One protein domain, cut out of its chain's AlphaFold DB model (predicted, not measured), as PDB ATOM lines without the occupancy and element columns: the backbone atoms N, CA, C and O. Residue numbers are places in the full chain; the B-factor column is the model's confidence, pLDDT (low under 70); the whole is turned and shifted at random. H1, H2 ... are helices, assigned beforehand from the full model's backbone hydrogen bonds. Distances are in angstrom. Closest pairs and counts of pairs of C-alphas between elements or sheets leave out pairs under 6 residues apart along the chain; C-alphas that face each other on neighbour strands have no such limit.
ATOM      1  N   ALA A   9     126.936 129.113 160.205       83.88
ATOM      2  CA  ALA A   9     125.864 130.101 160.078       83.88
ATOM      3  C   ALA A   9     124.883 130.096 161.264       83.88
ATOM      4  O   ALA A   9     124.367 131.141 161.666       83.88
ATOM      5  N   LYS A  10     124.641 128.925 161.869       86.94
ATOM      6  CA  LYS A  10     123.802 128.806 163.067       86.94
ATOM      7  C   LYS A  10     124.532 129.327 164.298       86.94
ATOM      8  O   LYS A  10     123.911 129.997 165.118       86.94
ATOM      9  N   LEU A  11     125.835 129.059 164.412       90.06
ATOM     10  CA  LEU A  11     126.663 129.589 165.497       90.06
ATOM     11  C   LEU A  11     126.787 131.116 165.413       90.06
ATOM     12  O   LEU A  11     126.595 131.791 166.421       90.06
ATOM     13  N   VAL A  12     127.003 131.674 164.217       88.56
ATOM     14  CA  VAL A  12     127.013 133.126 163.969       88.56
ATOM     15  C   VAL A  12     125.660 133.740 164.322       88.56
ATOM     16  O   VAL A  12     125.607 134.758 165.008       88.56
ATOM     17  N   GLY A  13     124.552 133.112 163.916       87.75
ATOM     18  CA  GLY A  13     123.208 133.557 164.286       87.75
ATOM     19  C   GLY A  13     122.950 133.521 165.794       87.75
ATOM     20  O   GLY A  13     122.388 134.468 166.350       87.75
ATOM     21  N   LEU A  14     123.395 132.460 166.473       89.94
ATOM     22  CA  LEU A  14     123.290 132.327 167.925       89.94
ATOM     23  C   LEU A  14     124.080 133.427 168.634       89.94
ATOM     24  O   LEU A  14     123.513 134.131 169.468       89.94
ATOM     25  N   LEU A  15     125.350 133.615 168.255       88.19
ATOM     26  CA  LEU A  15     126.175 134.697 168.780       88.19
ATOM     27  C   LEU A  15     125.514 136.041 168.510       88.19
ATOM     28  O   LEU A  15     125.374 136.826 169.437       88.19
ATOM     29  N   GLY A  16     125.029 136.286 167.292       87.94
ATOM     30  CA  GLY A  16     124.355 137.512 166.865       87.94
ATOM     31  C   GLY A  16     123.271 138.016 167.821       87.94
ATOM     32  O   GLY A  16     123.160 139.230 168.017       87.94
ATOM     33  N   ASN A  17     122.548 137.100 168.472       89.81
ATOM     34  CA  ASN A  17     121.461 137.389 169.410       89.81
ATOM     35  C   ASN A  17     121.899 137.636 170.865       89.81
ATOM     36  O   ASN A  17     121.077 138.064 171.676       89.81
ATOM     37  N   LEU A  18     123.162 137.388 171.212       90.62
ATOM     38  CA  LEU A  18     123.699 137.642 172.548       90.62
ATOM     39  C   LEU A  18     123.977 139.132 172.788       90.62
ATOM     40  O   LEU A  18     124.253 139.904 171.861       90.62
ATOM     41  N   THR A  19     123.962 139.533 174.062       91.50
ATOM     42  CA  THR A  19     124.420 140.870 174.472       91.50
ATOM     43  C   THR A  19     125.934 141.018 174.264       91.50
ATOM     44  O   THR A  19     126.646 140.012 174.276       91.50
ATOM     45  N   PRO A  20     126.472 142.245 174.118       89.75
ATOM     46  CA  PRO A  20     127.915 142.450 173.963       89.75
ATOM     47  C   PRO A  20     128.754 141.832 175.089       89.75
ATOM     48  O   PRO A  20     129.808 141.270 174.814       89.75
ATOM     49  N   ALA A  21     128.263 141.882 176.331       92.19
ATOM     50  CA  ALA A  21     128.944 141.285 177.478       92.19
ATOM     51  C   ALA A  21     129.041 139.758 177.351       92.19
ATOM     52  O   ALA A  21     130.112 139.205 177.535       92.19
ATOM     53  N   GLN A  22     127.951 139.092 176.956       92.12
ATOM     54  CA  GLN A  22     127.957 137.641 176.744       92.12
ATOM     55  C   GLN A  22     128.807 137.243 175.535       92.12
ATOM     56  O   GLN A  22     129.494 136.235 175.586       92.12
ATOM     57  N   LYS A  23     128.775 138.022 174.444       88.00
ATOM     58  CA  LYS A  23     129.585 137.754 173.243       88.00
ATOM     59  C   LYS A  23     131.084 137.725 173.542       88.00
ATOM     60  O   LYS A  23     131.788 136.987 172.871       88.00
ATOM     61  N   ALA A  24     131.560 138.504 174.515       90.25
ATOM     62  CA  ALA A  24     132.978 138.557 174.876       90.25
ATOM     63  C   ALA A  24     133.516 137.229 175.442       90.25
ATOM     64  O   ALA A  24     134.723 137.006 175.405       90.25
ATOM     65  N   ASP A  25     132.631 136.352 175.919       92.00
ATOM     66  CA  ASP A  25     132.994 135.066 176.521       92.00
ATOM     67  C   ASP A  25     133.014 133.906 175.507       92.00
ATOM     68  O   ASP A  25     133.359 132.779 175.870       92.00
ATOM     69  N   PHE A  26     132.623 134.142 174.248       91.19
ATOM     70  CA  PHE A  26     132.490 133.096 173.231       91.19
ATOM     71  C   PHE A  26     133.191 133.464 171.924       91.19
ATOM     72  O   PHE A  26     133.122 134.595 171.450       91.19
ATOM     73  N   GLU A  27     133.769 132.458 171.277       89.25
ATOM     74  CA  GLU A  27     134.328 132.564 169.933       89.25
ATOM     75  C   GLU A  27     133.864 131.398 169.055       89.25
ATOM     76  O   GLU A  27     133.497 130.328 169.548       89.25
ATOM     77  N   ILE A  28     133.879 131.612 167.738       88.31
ATOM     78  CA  ILE A  28     133.781 130.527 166.760       88.31
ATOM     79  C   ILE A  28     135.206 130.147 166.382       88.31
ATOM     80  O   ILE A  28     135.993 131.001 165.972       88.31
ATOM     81  N   SER A  29     135.525 128.864 166.520       87.62
ATOM     82  CA  SER A  29     136.829 128.331 166.137       87.62
ATOM     83  C   SER A  29     137.125 128.591 164.651       87.62
ATOM     84  O   SER A  29     136.242 128.383 163.817       87.62
ATOM     85  N   PRO A  30     138.360 128.978 164.279       82.62
ATOM     86  CA  PRO A  30     138.721 129.239 162.886       82.62
ATOM     87  C   PRO A  30     138.905 127.965 162.045       82.62
ATOM     88  O   PRO A  30     139.070 128.067 160.831       82.62
ATOM     89  N   PHE A  31     138.927 126.777 162.661       83.31
ATOM     90  CA  PHE A  31     138.964 125.511 161.928       83.31
ATOM     91  C   PHE A  31     137.552 124.926 161.799       83.31
ATOM     92  O   PHE A  31     136.832 124.793 162.787       83.31
ATOM     93  N   SER A  32     137.184 124.522 160.585       82.12
ATOM     94  CA  SER A  32     135.945 123.785 160.323       82.12
ATOM     95  C   SER A  32     136.201 122.279 160.409       82.12
ATOM     96  O   SER A  32     137.226 121.790 159.935       82.12
ATOM     97  N   ILE A  33     135.265 121.532 160.999       83.56
ATOM     98  CA  ILE A  33     135.342 120.062 161.091       83.56
ATOM     99  C   ILE A  33     134.916 119.419 159.765       83.56
ATOM    100  O   ILE A  33     135.527 118.451 159.318       83.56
ATOM    101  N   THR A  34     133.882 119.969 159.129       82.12
ATOM    102  CA  THR A  34     133.379 119.544 157.820       82.12
ATOM    103  C   THR A  34     133.055 120.763 156.963       82.12
ATOM    104  O   THR A  34     132.838 121.866 157.466       82.12
ATOM    105  N   LYS A  35     133.024 120.558 155.645       81.06
ATOM    106  CA  LYS A  35     132.450 121.504 154.690       81.06
ATOM    107  C   LYS A  35     131.284 120.824 153.995       81.06
ATOM    108  O   LYS A  35     131.462 119.808 153.330       81.06
ATOM    109  N   GLU A  36     130.098 121.394 154.143       82.50
ATOM    110  CA  GLU A  36     128.858 120.772 153.689       82.50
ATOM    111  C   GLU A  36     128.100 121.708 152.754       82.50
ATOM    112  O   GLU A  36     127.979 122.910 153.002       82.50
ATOM    113  N   TYR A  37     127.578 121.151 151.662       85.50
ATOM    114  CA  TYR A  37     126.703 121.882 150.757       85.50
ATOM    115  C   TYR A  37     125.256 121.724 151.203       85.50
ATOM    116  O   TYR A  37     124.751 120.610 151.337       85.50
ATOM    117  N   GLN A  38     124.582 122.854 151.392       87.38
ATOM    118  CA  GLN A  38     123.149 122.885 151.652       87.38
ATOM    119  C   GLN A  38     122.387 122.724 150.334       87.38
ATOM    120  O   GLN A  38     122.735 123.336 149.324       87.38
ATOM    121  N   GLY A  39     121.340 121.902 150.349       89.88
ATOM    122  CA  GLY A  39     120.514 121.611 149.181       89.88
ATOM    123  C   GLY A  39     119.025 121.622 149.509       89.88
ATOM    124  O   GLY A  39     118.624 121.604 150.671       89.88
ATOM    125  N   ILE A  40     118.197 121.638 148.465       92.75
ATOM    126  CA  ILE A  40     116.741 121.545 148.596       92.75
ATOM    127  C   ILE A  40     116.340 120.071 148.503       92.75
ATOM    128  O   ILE A  40     116.548 119.426 147.475       92.75
ATOM    129  N   GLY A  41     115.767 119.534 149.581       93.56
ATOM    130  CA  GLY A  41     115.237 118.171 149.605       93.56
ATOM    131  C   GLY A  41     113.947 118.053 148.791       93.56
ATOM    132  O   GLY A  41     113.008 118.818 149.003       93.56
ATOM    133  N   ILE A  42     113.892 117.081 147.879       95.25
ATOM    134  CA  ILE A  42     112.748 116.820 146.990       95.25
ATOM    135  C   ILE A  42     112.464 115.312 146.877       95.25
ATOM    136  O   ILE A  42     113.357 114.507 147.163       95.25
ATOM    137  N   PRO A  43     111.253 114.896 146.452       97.19
ATOM    138  CA  PRO A  43     110.951 113.484 146.244       97.19
ATOM    139  C   PRO A  43     111.884 112.838 145.212       97.19
ATOM    140  O   PRO A  43     112.220 113.418 144.177       97.19
ATOM    141  N   LYS A  44     112.300 111.600 145.488       95.94
ATOM    142  CA  LYS A  44     113.198 110.850 144.608       95.94
ATOM    143  C   LYS A  44     112.519 110.570 143.264       95.94
ATOM    144  O   LYS A  44     111.417 110.038 143.232       95.94
ATOM    145  N   GLY A  45     113.223 110.848 142.167       96.31
ATOM    146  CA  GLY A  45     112.759 110.558 140.804       96.31
ATOM    147  C   GLY A  45     111.994 111.696 140.119       96.31
ATOM    148  O   GLY A  45     111.713 111.583 138.930       96.31
ATOM    149  N   GLU A  46     111.724 112.809 140.808       97.25
ATOM    150  CA  GLU A  46     111.017 113.975 140.255       97.25
ATOM    151  C   GLU A  46     111.903 114.828 139.329       97.25
ATOM    152  O   GLU A  46     112.250 115.970 139.627       97.25
ATOM    153  N   THR A  47     112.286 114.285 138.172       96.88
ATOM    154  CA  THR A  47     113.264 114.898 137.251       96.88
ATOM    155  C   THR A  47     112.882 116.307 136.796       96.88
ATOM    156  O   THR A  47     113.733 117.197 136.777       96.88
ATOM    157  N   ARG A  48     111.602 116.541 136.478       97.75
ATOM    158  CA  ARG A  48     111.100 117.858 136.052       97.75
ATOM    159  C   ARG A  48     111.215 118.899 137.163       97.75
ATOM    160  O   ARG A  48     111.585 120.042 136.893       97.75
ATOM    161  N   LEU A  49     110.901 118.512 138.400       97.00
ATOM    162  CA  LEU A  49     111.022 119.398 139.556       97.00
ATOM    163  C   LEU A  49     112.491 119.704 139.847       97.00
ATOM    164  O   LEU A  49     112.838 120.872 139.998       97.00
ATOM    165  N   THR A  50     113.353 118.682 139.845       95.81
ATOM    166  CA  THR A  50     114.804 118.846 140.017       95.81
ATOM    167  C   THR A  50     115.371 119.843 139.012       95.81
ATOM    168  O   THR A  50     116.072 120.771 139.407       95.81
ATOM    169  N   ALA A  51     115.039 119.684 137.725       96.00
ATOM    170  CA  ALA A  51     115.494 120.586 136.669       96.00
ATOM    171  C   ALA A  51     115.016 122.023 136.914       96.00
ATOM    172  O   ALA A  51     115.821 122.946 136.936       96.00
ATOM    173  N   THR A  52     113.725 122.197 137.214       97.50
ATOM    174  CA  THR A  52     113.136 123.524 137.453       97.50
ATOM    175  C   THR A  52     113.814 124.245 138.622       97.50
ATOM    176  O   THR A  52     114.109 125.439 138.535       97.50
ATOM    177  N   ILE A  53     114.077 123.531 139.720       96.56
ATOM    178  CA  ILE A  53     114.753 124.081 140.900       96.56
ATOM    179  C   ILE A  53     116.194 124.462 140.562       96.56
ATOM    180  O   ILE A  53     116.603 125.586 140.849       96.56
ATOM    181  N   ASN A  54     116.947 123.558 139.931       95.81
ATOM    182  CA  ASN A  54     118.340 123.808 139.572       95.81
ATOM    183  C   ASN A  54     118.470 125.012 138.631       95.81
ATOM    184  O   ASN A  54     119.260 125.911 138.912       95.81
ATOM    185  N   ASP A  55     117.655 125.074 137.577       97.06
ATOM    186  CA  ASP A  55     117.667 126.176 136.610       97.06
ATOM    187  C   ASP A  55     117.339 127.511 137.286       97.06
ATOM    188  O   ASP A  55     117.988 128.528 137.030       97.06
ATOM    189  N   THR A  56     116.370 127.507 138.207       97.62
ATOM    190  CA  THR A  56     116.001 128.701 138.978       97.62
ATOM    191  C   THR A  56     117.157 129.172 139.855       97.62
ATOM    192  O   THR A  56     117.497 130.353 139.848       97.62
ATOM    193  N   LEU A  57     117.784 128.261 140.598       96.88
ATOM    194  CA  LEU A  57     118.892 128.582 141.495       96.88
ATOM    195  C   LEU A  57     120.123 129.104 140.741       96.88
ATOM    196  O   LEU A  57     120.736 130.082 141.167       96.88
ATOM    197  N   ILE A  58     120.455 128.486 139.604       96.44
ATOM    198  CA  ILE A  58     121.551 128.925 138.733       96.44
ATOM    199  C   ILE A  58     121.256 130.320 138.181       96.44
ATOM    200  O   ILE A  58     122.119 131.195 138.239       96.44
ATOM    201  N   LYS A  59     120.029 130.556 137.706       98.06
ATOM    202  CA  LYS A  59     119.615 131.869 137.212       98.06
ATOM    203  C   LYS A  59     119.729 132.948 138.291       98.06
ATOM    204  O   LYS A  59     120.275 134.011 138.024       98.06
ATOM    205  N   LEU A  60     119.284 132.671 139.519       98.12
ATOM    206  CA  LEU A  60     119.415 133.614 140.637       98.12
ATOM    207  C   LEU A  60     120.878 133.981 140.923       98.12
ATOM    208  O   LEU A  60     121.160 135.128 141.267       98.12
ATOM    209  N   GLU A  61     121.811 133.035 140.795       96.88
ATOM    210  CA  GLU A  61     123.238 133.334 140.935       96.88
ATOM    211  C   GLU A  61     123.761 134.190 139.779       96.88
ATOM    212  O   GLU A  61     124.448 135.181 140.026       96.88
ATOM    213  N   GLN A  62     123.428 133.827 138.538       97.00
ATOM    214  CA  GLN A  62     123.876 134.531 137.332       97.00
ATOM    215  C   GLN A  62     123.363 135.974 137.278       97.00
ATOM    216  O   GLN A  62     124.123 136.882 136.951       97.00
ATOM    217  N   ASP A  63     122.110 136.190 137.676       97.94
ATOM    218  CA  ASP A  63     121.466 137.505 137.702       97.94
ATOM    219  C   ASP A  63     121.904 138.350 138.923       97.94
ATOM    220  O   ASP A  63     121.489 139.501 139.084       97.94
ATOM    221  N   GLY A  64     122.728 137.789 139.820       97.44
ATOM    222  CA  GLY A  64     123.213 138.444 141.040       97.44
ATOM    223  C   GLY A  64     122.182 138.534 142.170       97.44
ATOM    224  O   GLY A  64     122.487 139.040 143.252       97.44
ATOM    225  N   GLU A  65     120.972 138.016 141.969       98.19
ATOM    226  CA  GLU A  65     119.904 138.033 142.967       98.19
ATOM    227  C   GLU A  65     120.256 137.181 144.193       98.19
ATOM    228  O   GLU A  65     119.994 137.579 145.326       98.19
ATOM    229  N   ALA A  66     120.956 136.059 143.997       96.94
ATOM    230  CA  ALA A  66     121.448 135.232 145.097       96.94
ATOM    231  C   ALA A  66     122.397 136.003 146.033       96.94
ATOM    232  O   ALA A  66     122.365 135.794 147.244       96.94
ATOM    233  N   ALA A  67     123.215 136.914 145.492       96.00
ATOM    234  CA  ALA A  67     124.091 137.759 146.302       96.00
ATOM    235  C   ALA A  67     123.282 138.769 147.126       96.00
ATOM    236  O   ALA A  67     123.499 138.873 148.327       96.00
ATOM    237  N   LYS A  68     122.279 139.422 146.526       96.69
ATOM    238  CA  LYS A  68     121.389 140.338 147.258       96.69
ATOM    239  C   LYS A  68     120.626 139.629 148.376       96.69
ATOM    240  O   LYS A  68     120.495 140.169 149.472       96.69
ATOM    241  N   ILE A  69     120.127 138.420 148.106       96.25
ATOM    242  CA  ILE A  69     119.468 137.587 149.118       96.25
ATOM    243  C   ILE A  69     120.453 137.265 150.243       96.25
ATOM    244  O   ILE A  69     120.089 137.383 151.410       96.25
ATOM    245  N   TYR A  70     121.693 136.896 149.912       95.38
ATOM    246  CA  TYR A  70     122.724 136.641 150.912       95.38
ATOM    247  C   TYR A  70     122.987 137.876 151.777       95.38
ATOM    248  O   TYR A  70     122.879 137.791 152.995       95.38
ATOM    249  N   ASP A  71     123.244 139.030 151.164       95.06
ATOM    250  CA  ASP A  71     123.578 140.267 151.875       95.06
ATOM    251  C   ASP A  71     122.430 140.742 152.773       95.06
ATOM    252  O   ASP A  71     122.657 141.229 153.878       95.06
ATOM    253  N   ARG A  72     121.178 140.517 152.361       95.50
ATOM    254  CA  ARG A  72     120.009 140.815 153.194       95.50
ATOM    255  C   ARG A  72     120.022 140.062 154.529       95.50
ATOM    256  O   ARG A  72     119.575 140.613 155.533       95.50
ATOM    257  N   TRP A  73     120.467 138.806 154.538       93.50
ATOM    258  CA  TRP A  73     120.397 137.937 155.718       93.50
ATOM    259  C   TRP A  73     121.724 137.823 156.471       93.50
ATOM    260  O   TRP A  73     121.721 137.702 157.694       93.50
ATOM    261  N   PHE A  74     122.846 137.909 155.766       94.06
ATOM    262  CA  PHE A  74     124.196 137.636 156.268       94.06
ATOM    263  C   PHE A  74     125.202 138.738 155.919       94.06
ATOM    264  O   PHE A  74     126.385 138.608 156.224       94.06
ATOM    265  N   GLY A  75     124.760 139.818 155.269       93.19
ATOM    266  CA  GLY A  75     125.619 140.948 154.945       93.19
ATOM    267  C   GLY A  75     126.065 141.732 156.186       93.19
ATOM    268  O   GLY A  75     125.580 141.482 157.291       93.19
ATOM    269  N   PRO A  76     126.970 142.709 156.013       91.44
ATOM    270  CA  PRO A  76     127.568 143.470 157.115       91.44
ATOM    271  C   PRO A  76     126.557 144.166 158.036       91.44
ATOM    272  O   PRO A  76     126.818 144.322 159.225       91.44
ATOM    273  N   ASP A  77     125.397 144.539 157.496       91.88
ATOM    274  CA  ASP A  77     124.337 145.231 158.234       91.88
ATOM    275  C   ASP A  77     123.381 144.269 158.969       91.88
ATOM    276  O   ASP A  77     122.428 144.697 159.626       91.88
ATOM    277  N   SER A  78     123.602 142.955 158.857       91.31
ATOM    278  CA  SER A  78     122.782 141.930 159.499       91.31
ATOM    279  C   SER A  78     123.319 141.561 160.888       91.31
ATOM    280  O   SER A  78     124.510 141.642 161.187       91.31
ATOM    281  N   LYS A  79     122.430 141.079 161.767       86.69
ATOM    282  CA  LYS A  79     122.823 140.533 163.083       86.69
ATOM    283  C   LYS A  79     123.636 139.240 162.983       86.69
ATOM    284  O   LYS A  79     124.187 138.792 163.983       86.69
ATOM    285  N   SER A  80     123.675 138.639 161.801       89.19
ATOM    286  CA  SER A  80     124.356 137.389 161.487       89.19
ATOM    287  C   SER A  80     125.385 137.624 160.385       89.19
ATOM    288  O   SER A  80     125.515 136.806 159.479       89.19
ATOM    289  N   ALA A  81     126.061 138.774 160.434       90.94
ATOM    290  CA  ALA A  81     127.064 139.151 159.455       90.94
ATOM    291  C   ALA A  81     128.150 138.071 159.348       90.94
ATOM    292  O   ALA A  81     128.812 137.734 160.331       90.94
ATOM    293  N   GLN A  82     128.335 137.539 158.145       89.19
ATOM    294  CA  GLN A  82     129.378 136.570 157.834       89.19
ATOM    295  C   GLN A  82     129.742 136.650 156.349       89.19
ATOM    296  O   GLN A  82     128.888 136.938 155.509       89.19
ATOM    297  N   PRO A  83     131.010 136.406 155.988       88.00
ATOM    298  CA  PRO A  83     131.416 136.456 154.595       88.00
ATOM    299  C   PRO A  83     130.781 135.310 153.802       88.00
ATOM    300  O   PRO A  83     130.856 134.145 154.192       88.00
ATOM    301  N   ARG A  84     130.261 135.630 152.610       88.12
ATOM    302  CA  ARG A  84     129.831 134.625 151.619       88.12
ATOM    303  C   ARG A  84     130.985 133.742 151.139       88.12
ATOM    304  O   ARG A  84     130.771 132.618 150.690       88.12
ATOM    305  N   GLY A  85     132.210 134.262 151.223       86.75
ATOM    306  CA  GLY A  85     133.410 133.611 150.715       86.75
ATOM    307  C   GLY A  85     133.362 133.451 149.196       86.75
ATOM    308  O   GLY A  85     132.840 134.302 148.479       86.75
ATOM    309  N   THR A  86     133.904 132.341 148.703       85.31
ATOM    310  CA  THR A  86     133.928 131.996 147.272       85.31
ATOM    311  C   THR A  86     132.741 131.132 146.842       85.31
ATOM    312  O   THR A  86     132.717 130.641 145.715       85.31
ATOM    313  N   PHE A  87     131.756 130.923 147.723       86.56
ATOM    314  CA  PHE A  87     130.600 130.088 147.420       86.56
ATOM    315  C   PHE A  87     129.740 130.695 146.306       86.56
ATOM    316  O   PHE A  87     129.384 131.877 146.330       86.56
ATOM    317  N   LYS A  88     129.361 129.839 145.358       90.81
ATOM    318  CA  LYS A  88     128.449 130.131 144.256       90.81
ATOM    319  C   LYS A  88     127.474 128.979 144.097       90.81
ATOM    320  O   LYS A  88     127.873 127.816 144.206       90.81
ATOM    321  N   ILE A  89     126.209 129.291 143.823       94.25
ATOM    322  CA  ILE A  89     125.254 128.243 143.479       94.25
ATOM    323  C   ILE A  89     125.630 127.697 142.100       94.25
ATOM    324  O   ILE A  89     125.678 128.432 141.117       94.25
ATOM    325  N   ALA A  90     125.934 126.406 142.054       90.62
ATOM    326  CA  ALA A  90     126.333 125.691 140.852       90.62
ATOM    327  C   ALA A  90     125.962 124.205 140.984       90.62
ATOM    328  O   ALA A  90     125.791 123.730 142.117       90.62
ATOM    329  N   PRO A  91     125.855 123.475 139.858       87.56
ATOM    330  CA  PRO A  91     125.696 122.025 139.850       87.56
ATOM    331  C   PRO A  91     126.682 121.307 140.783       87.56
ATOM    332  O   PRO A  91     127.826 121.731 140.939       87.56
ATOM    333  N   LEU A  92     126.234 120.218 141.414       81.81
ATOM    334  CA  LEU A  92     126.995 119.513 142.457       81.81
ATOM    335  C   LEU A  92     128.364 119.015 141.971       81.81
ATOM    336  O   LEU A  92     129.335 119.048 142.717       81.81
ATOM    337  N   ASP A  93     128.448 118.574 140.722       85.81
ATOM    338  CA  ASP A  93     129.677 118.120 140.067       85.81
ATOM    339  C   ASP A  93     130.687 119.249 139.801       85.81
ATOM    340  O   ASP A  93     131.866 118.979 139.575       85.81
ATOM    341  N   GLN A  94     130.241 120.504 139.869       85.62
ATOM    342  CA  GLN A  94     131.067 121.705 139.726       85.62
ATOM    343  C   GLN A  94     131.453 122.319 141.077       85.62
ATOM    344  O   GLN A  94     132.266 123.244 141.126       85.62
TER     345      GLN A  94
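This is residues 9 to 94 of the 98 residues of the protein "Glutamine ABC transporter periplasmic protein" of Serratia rubidaea (UniProt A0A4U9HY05). Look for a loose, open frame: H3 and H4 make an L, the short helices H1 and H2 stand toward the other end, and the long link of residues 24 to 46 runs the length between H2 and H3. After H4, residues 75 to 94 fold back toward H3. The printed part has 86 residues with four named helices, H1, H2, H3 and H4 along the chain, and no named strand; its class is all helix, though under half of the residues, 38, are in named elements. It is loose, with a radius of gyration of the C-alphas of 16.3 A, and elongated, spanning 51 by 27 by 21 A.

Find C-alpha 47 at (113.264, 114.898, 137.251); from there H3, residues 47 to 62, runs 22.3 A to C-alpha 62. H4, residues 65 to 74, runs 14.0 A and ends at C-alpha 74 at (124.196, 137.636, 156.268). Go back to C-alpha 9 at (125.864, 130.101, 160.078) for H1, residues 9 to 16, 10.2 A long; H2, residues 20 to 23, spans 5.0 A.

H3 and H4 only just touch, with 3 pairs of C-alphas within 8 A, and touch only at the corner by their link, H3 with residues 57 to 61 alone. Their closest C-alphas, of Leu 60 and Ala 66, are 5.2 A apart, and their lines are about perpendicular at 77 degrees. H1 is apart from H3 and H4, and H2 is apart from both too. H1 and H2 are close but not clearly touching; their closest C-alphas, of Leu 15 and Lys 23, are 6.4 A apart. In H1, H3 and H4 every O i to N i+4 pair is within hydrogen-bond range; H2 is too short for one, and its 1 O i to N i+3 pair is within range.

The C-alphas farthest apart, of Ala 21 and Arg 48, are 50.8 A apart. The link H2 to H3 is long, with 23 residues, and its residues 29 to 36 stand free. The links H1 to H2 and H3 to H4 are tight. The printed part has no cut; its mean pLDDT is 91.4, and no printed residue is under 70.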